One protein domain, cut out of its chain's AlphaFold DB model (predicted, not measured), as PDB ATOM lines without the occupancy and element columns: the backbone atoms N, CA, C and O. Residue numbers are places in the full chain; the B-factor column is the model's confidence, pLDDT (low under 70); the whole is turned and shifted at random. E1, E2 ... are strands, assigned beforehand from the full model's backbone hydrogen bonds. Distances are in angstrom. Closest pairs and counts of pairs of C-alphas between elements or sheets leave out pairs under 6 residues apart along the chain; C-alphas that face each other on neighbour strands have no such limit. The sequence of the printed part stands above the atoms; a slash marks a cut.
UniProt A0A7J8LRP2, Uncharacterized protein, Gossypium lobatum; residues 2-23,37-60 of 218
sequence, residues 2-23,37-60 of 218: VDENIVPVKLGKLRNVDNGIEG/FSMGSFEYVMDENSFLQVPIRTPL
ATOM      1  N   VAL A   2     189.838 139.910 158.192       61.88
ATOM      2  CA  VAL A   2     189.228 138.711 158.792       61.88
ATOM      3  C   VAL A   2     187.744 139.013 158.866       61.88
ATOM      4  O   VAL A   2     187.369 139.935 159.584       61.88
ATOM      5  N   ASP A   3     186.930 138.300 158.098       65.19
ATOM      6  CA  ASP A   3     185.483 138.450 158.179       65.19
ATOM      7  C   ASP A   3     185.035 137.925 159.550       65.19
ATOM      8  O   ASP A   3     185.160 136.736 159.861       65.19
ATOM      9  N   GLU A   4     184.619 138.838 160.429       74.88
ATOM     10  CA  GLU A   4     184.068 138.478 161.729       74.88
ATOM     11  C   GLU A   4     182.643 137.965 161.503       74.88
ATOM     12  O   GLU A   4     181.739 138.719 161.149       74.88
ATOM     13  N   ASN A   5     182.439 136.656 161.672       82.38
ATOM     14  CA  ASN A   5     181.112 136.063 161.553       82.38
ATOM     15  C   ASN A   5     180.281 136.475 162.770       82.38
ATOM     16  O   ASN A   5     180.491 135.956 163.865       82.38
ATOM     17  N   ILE A   6     179.350 137.409 162.601       88.94
ATOM     18  CA  ILE A   6     178.465 137.858 163.676       88.94
ATOM     19  C   ILE A   6     177.224 136.966 163.707       88.94
ATOM     20  O   ILE A   6     176.503 136.860 162.716       88.94
ATOM     21  N   VAL A   7     176.961 136.336 164.853       91.81
ATOM     22  CA  VAL A   7     175.783 135.485 165.054       91.81
ATOM     23  C   VAL A   7     174.830 136.140 166.055       91.81
ATOM     24  O   VAL A   7     175.250 136.435 167.178       91.81
ATOM     25  N   PRO A   8     173.553 136.364 165.695       91.69
ATOM     26  CA  PRO A   8     172.553 136.834 166.643       91.69
ATOM     27  C   PRO A   8     172.113 135.688 167.563       91.69
ATOM     28  O   PRO A   8     171.725 134.612 167.108       91.69
ATOM     29  N   VAL A   9     172.142 135.927 168.871       93.19
ATOM     30  CA  VAL A   9     171.705 134.991 169.912       93.19
ATOM     31  C   VAL A   9     170.565 135.632 170.689       93.19
ATOM     32  O   VAL A   9     170.701 136.752 171.170       93.19
ATOM     33  N   LYS A  10     169.434 134.935 170.828       94.06
ATOM     34  CA  LYS A  10     168.303 135.439 171.612       94.06
ATOM     35  C   LYS A  10     168.537 135.153 173.096       94.06
ATOM     36  O   LYS A  10     168.724 134.003 173.490       94.06
ATOM     37  N   LEU A  11     168.564 136.207 173.900       92.38
ATOM     38  CA  LEU A  11     168.665 136.147 175.350       92.38
ATOM     39  C   LEU A  11     167.276 136.297 175.963       92.38
ATOM     40  O   LEU A  11     166.384 136.912 175.383       92.38
ATOM     41  N   GLY A  12     167.104 135.758 177.160       92.81
ATOM     42  CA  GLY A  12     165.904 135.962 177.957       92.81
ATOM     43  C   GLY A  12     166.272 136.274 179.394       92.81
ATOM     44  O   GLY A  12     167.398 136.025 179.834       92.81
ATOM     45  N   LYS A  13     165.318 136.858 180.108       91.62
ATOM     46  CA  LYS A  13     165.467 137.344 181.474       91.62
ATOM     47  C   LYS A  13     164.514 136.584 182.386       91.62
ATOM     48  O   LYS A  13     163.368 136.328 182.030       91.62
ATOM     49  N   LEU A  14     164.994 136.244 183.576       91.06
ATOM     50  CA  LEU A  14     164.153 135.690 184.626       91.06
ATOM     51  C   LEU A  14     163.429 136.835 185.350       91.06
ATOM     52  O   LEU A  14     164.070 137.796 185.783       91.06
ATOM     53  N   ARG A  15     162.107 136.743 185.477       89.50
ATOM     54  CA  ARG A  15     161.254 137.700 186.191       89.50
ATOM     55  C   ARG A  15     160.510 136.975 187.306       89.50
ATOM     56  O   ARG A  15     160.047 135.861 187.105       89.50
ATOM     57  N   ASN A  16     160.418 137.593 188.479       88.69
ATOM     58  CA  ASN A  16     159.603 137.079 189.578       88.69
ATOM     59  C   ASN A  16     158.106 137.264 189.234       88.69
ATOM     60  O   ASN A  16     157.728 138.331 188.746       88.69
ATOM     61  N   VAL A  17     157.301 136.216 189.418       85.00
ATOM     62  CA  VAL A  17     155.857 136.178 189.097       85.00
ATOM     63  C   VAL A  17     154.999 136.324 190.360       85.00
ATOM     64  O   VAL A  17     153.780 136.433 190.272       85.00
ATOM     65  N   ASP A  18     155.607 136.364 191.547       77.75
ATOM     66  CA  ASP A  18     154.893 136.636 192.787       77.75
ATOM     67  C   ASP A  18     154.527 138.127 192.828       77.75
ATOM     68  O   ASP A  18     155.358 139.007 193.061       77.75
ATOM     69  N   ASN A  19     153.249 138.413 192.574       64.06
ATOM     70  CA  ASN A  19     152.652 139.750 192.536       64.06
ATOM     71  C   ASN A  19     152.566 140.418 193.925       64.06
ATOM     72  O   ASN A  19     151.492 140.815 194.369       64.06
ATOM     73  N   GLY A  20     153.696 140.595 194.607       61.28
ATOM     74  CA  GLY A  20     153.752 141.412 195.815       61.28
ATOM     75  C   GLY A  20     153.243 140.713 197.070       61.28
ATOM     76  O   GLY A  20     152.583 141.339 197.889       61.28
ATOM     77  N   ILE A  21     153.609 139.447 197.274       59.25
ATOM     78  CA  ILE A  21     153.796 138.984 198.650       59.25
ATOM     79  C   ILE A  21     155.256 139.257 198.960       59.25
ATOM     80  O   ILE A  21     156.138 138.438 198.711       59.25
ATOM     81  N   GLU A  22     155.491 140.485 199.411       56.44
ATOM     82  CA  GLU A  22     156.503 140.820 200.405       56.44
ATOM     83  C   GLU A  22     156.807 139.592 201.274       56.44
ATOM     84  O   GLU A  22     156.111 139.266 202.236       56.44
ATOM     85  N   GLY A  23     157.836 138.845 200.877       55.81
ATOM     86  CA  GLY A  23     158.396 137.796 201.699       55.81
ATOM     87  C   GLY A  23     158.908 138.476 202.957       55.81
ATOM     88  O   GLY A  23     160.007 139.021 202.930       55.81
ATOM     89  N   PHE A  37     162.543 128.618 203.403       70.06
ATOM     90  CA  PHE A  37     161.878 129.603 202.564       70.06
ATOM     91  C   PHE A  37     161.893 129.110 201.119       70.06
ATOM     92  O   PHE A  37     162.937 128.729 200.588       70.06
ATOM     93  N   SER A  38     160.721 129.094 200.487       75.81
ATOM     94  CA  SER A  38     160.654 128.901 199.040       75.81
ATOM     95  C   SER A  38     161.297 130.109 198.360       75.81
ATOM     96  O   SER A  38     161.123 131.235 198.813       75.81
ATOM     97  N   MET A  39     162.028 129.883 197.269       78.62
ATOM     98  CA  MET A  39     162.733 130.950 196.545       78.62
ATOM     99  C   MET A  39     161.779 131.913 195.808       78.62
ATOM    100  O   MET A  39     162.225 132.947 195.321       78.62
ATOM    101  N   GLY A  40     160.485 131.589 195.747       83.50
ATOM    102  CA  GLY A  40     159.463 132.312 194.989       83.50
ATOM    103  C   GLY A  40     159.213 131.697 193.612       83.50
ATOM    104  O   GLY A  40     159.901 130.757 193.195       83.50
ATOM    105  N   SER A  41     158.204 132.207 192.913       85.81
ATOM    106  CA  SER A  41     157.894 131.813 191.539       85.81
ATOM    107  C   SER A  41     158.594 132.735 190.533       85.81
ATOM    108  O   SER A  41     158.608 133.960 190.667       85.81
ATOM    109  N   PHE A  42     159.214 132.143 189.510       91.12
ATOM    110  CA  PHE A  42     159.917 132.882 188.462       91.12
ATOM    111  C   PHE A  42     159.539 132.381 187.069       91.12
ATOM    112  O   PHE A  42     159.405 131.180 186.837       91.12
ATOM    113  N   GLU A  43     159.441 133.312 186.129       93.56
ATOM    114  CA  GLU A  43     159.161 133.089 184.716       93.56
ATOM    115  C   GLU A  43     160.359 133.528 183.879       93.56
ATOM    116  O   GLU A  43     160.955 134.583 184.105       93.56
ATOM    117  N   TYR A  44     160.707 132.717 182.885       93.56
ATOM    118  CA  TYR A  44     161.685 133.091 181.877       93.56
ATOM    119  C   TYR A  44     160.978 133.780 180.712       93.56
ATOM    120  O   TYR A  44     160.193 133.155 180.001       93.56
ATOM    121  N   VAL A  45     161.289 135.055 180.504       93.31
ATOM    122  CA  VAL A  45     160.725 135.866 179.424       93.31
ATOM    123  C   VAL A  45     161.806 136.110 178.377       93.31
ATOM    124  O   VAL A  45     162.906 136.560 178.697       93.31
ATOM    125  N   MET A  46     161.508 135.784 177.122       93.62
ATOM    126  CA  MET A  46     162.440 135.921 176.003       93.62
ATOM    127  C   MET A  46     161.915 136.958 175.006       93.62
ATOM    128  O   MET A  46     161.271 136.611 174.009       93.62
ATOM    129  N   ASP A  47     162.196 138.227 175.292       90.56
ATOM    130  CA  ASP A  47     161.700 139.363 174.516       90.56
ATOM    131  C   ASP A  47     162.185 139.329 173.063       90.56
ATOM    132  O   ASP A  47     163.259 138.824 172.732       90.56
ATOM    133  N   GLU A  48     161.388 139.873 172.151       88.38
ATOM    134  CA  GLU A  48     161.767 139.967 170.737       88.38
ATOM    135  C   GLU A  48     162.907 140.960 170.504       88.38
ATOM    136  O   GLU A  48     163.577 140.900 169.484       88.38
ATOM    137  N   ASN A  49     163.191 141.832 171.466       86.00
ATOM    138  CA  ASN A  49     164.245 142.835 171.357       86.00
ATOM    139  C   ASN A  49     165.565 142.394 172.012       86.00
ATOM    140  O   ASN A  49     166.573 143.082 171.867       86.00
ATOM    141  N   SER A  50     165.600 141.259 172.717       88.44
ATOM    142  CA  SER A  50     166.781 140.787 173.450       88.44
ATOM    143  C   SER A  50     167.691 139.902 172.592       88.44
ATOM    144  O   SER A  50     167.992 138.760 172.937       88.44
ATOM    145  N   PHE A  51     168.160 140.433 171.464       91.19
ATOM    146  CA  PHE A  51     169.176 139.788 170.630       91.19
ATOM    147  C   PHE A  51     170.576 140.317 170.957       91.19
ATOM    148  O   PHE A  51     170.825 141.519 170.910       91.19
ATOM    149  N   LEU A  52     171.513 139.415 171.244       91.88
ATOM    150  CA  LEU A  52     172.930 139.712 171.417       91.88
ATOM    151  C   LEU A  52     173.708 139.249 170.186       91.88
ATOM    152  O   LEU A  52     173.657 138.079 169.814       91.88
ATOM    153  N   GLN A  53     174.452 140.159 169.567       91.56
ATOM    154  CA  GLN A  53     175.343 139.841 168.455       91.56
ATOM    155  C   GLN A  53     176.689 139.358 168.994       91.56
ATOM    156  O   GLN A  53     177.405 140.105 169.659       91.56
ATOM    157  N   VAL A  54     177.031 138.099 168.718       92.75
ATOM    158  CA  VAL A  54     178.278 137.487 169.181       92.75
ATOM    159  C   VAL A  54     179.211 137.278 167.986       92.75
ATOM    160  O   VAL A  54     178.861 136.523 167.076       92.75
ATOM    161  N   PRO A  55     180.398 137.912 167.960       90.31
ATOM    162  CA  PRO A  55     181.386 137.667 166.922       90.31
ATOM    163  C   PRO A  55     182.049 136.303 167.143       90.31
ATOM    164  O   PRO A  55     182.714 136.057 168.152       90.31
ATOM    165  N   ILE A  56     181.892 135.404 166.178       87.06
ATOM    166  CA  ILE A  56     182.556 134.107 166.139       87.06
ATOM    167  C   ILE A  56     183.788 134.229 165.255       87.06
ATOM    168  O   ILE A  56     183.719 134.320 164.028       87.06
ATOM    169  N   ARG A  57     184.958 134.176 165.888       81.88
ATOM    170  CA  ARG A  57     186.228 134.091 165.171       81.88
ATOM    171  C   ARG A  57     186.448 132.654 164.730       81.88
ATOM    172  O   ARG A  57     186.883 131.816 165.516       81.88
ATOM    173  N   THR A  58     186.172 132.366 163.466       71.88
ATOM    174  CA  THR A  58     186.627 131.119 162.851       71.88
ATOM    175  C   THR A  58     188.121 131.256 162.559       71.88
ATOM    176  O   THR A  58     188.491 132.120 161.759       71.88
ATOM    177  N   PRO A  59     189.014 130.466 163.184       68.25
ATOM    178  CA  PRO A  59     190.425 130.523 162.843       68.25
ATOM    179  C   PRO A  59     190.588 130.118 161.375       68.25
ATOM    180  O   PRO A  59     190.164 129.033 160.971       68.25
ATOM    181  N   LEU A  60     191.199 130.999 160.578       65.50
ATOM    182  CA  LEU A  60     191.577 130.704 159.201       65.50
ATOM    183  C   LEU A  60     192.377 129.399 159.205       65.50
ATOM    184  O   LEU A  60     193.431 129.316 159.846       65.50
TER     185      LEU A  60
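AT A GLANCE: This is residues 2 to 23 and 37 to 60 of the 218 residues of an uncharacterized protein of Gossypium lobatum (UniProt A0A7J8LRP2). This is a long, thin, two-stranded ribbon: the chain runs out through E1 and E2 and comes back through E3 and E4, with E1 beside E4 towards one end and E2 beside E3 towards the other. E1 runs on into E2 nearly straight, while residues 46 to 50 loop aside between E3 and E4. The 46 printed residues include four named strands, E1, E2, E3 and E4 in chain order, and no named helix; they form two antiparallel sheets, E1 - E4 and E2 - E3. The class is all strand, though under half of the residues, 20 of 46, are in named elements. The whole is extended, a rod with a radius of gyration of the C-alphas of 17.7 A and spans of 54 by 23 by 11 A.

IN THESE COORDINATES: E1, residues 5 to 10, begins with C-alpha 5 at (181.112, 136.063, 161.553) and is 16.3 A long from first to last C-alpha. E2, residues 13 to 16, is 10.0 A long and ends with C-alpha 16 at (159.603, 137.079, 189.578). E3, residues 42 to 45, is 9.6 A long. E4, residues 51 to 56, is 15.2 A long and ends with C-alpha 56 at (182.556, 134.107, 166.139).

HOW THE PARTS SIT: E1 and E4 are antiparallel neighbours at 149 degrees; C-alphas 6 and 55 face each other at 4.4 A, and N 9 and O 52 are within hydrogen-bond range at 2.8 A. E1 runs on into E2 across 2 residues, at 15 degrees. E2 and E3 are antiparallel neighbours at 146 degrees; C-alphas 16 and 42 face each other at 4.4 A, and N 15 and O 43 are within hydrogen-bond range at 2.8 A. E1 and E3 are apart, and so are E2 and E4.

THE WHOLE: The two C-alphas farthest apart, those of Ile 21 and Leu 60, are 55.2 A apart, while those of Val 2 and Leu 60 are 8.4 A apart. Residues 24 to 36 are not printed, and C-alphas 23 and 37 are 8.9 A apart across this cut, which falls in the link from E2 to E3. The links E1 to E2 and E3 to E4 are tight. Mean pLDDT of the printed part is 82.5; residues 2 to 3, 19 to 23 and 59 to 60 are under 70.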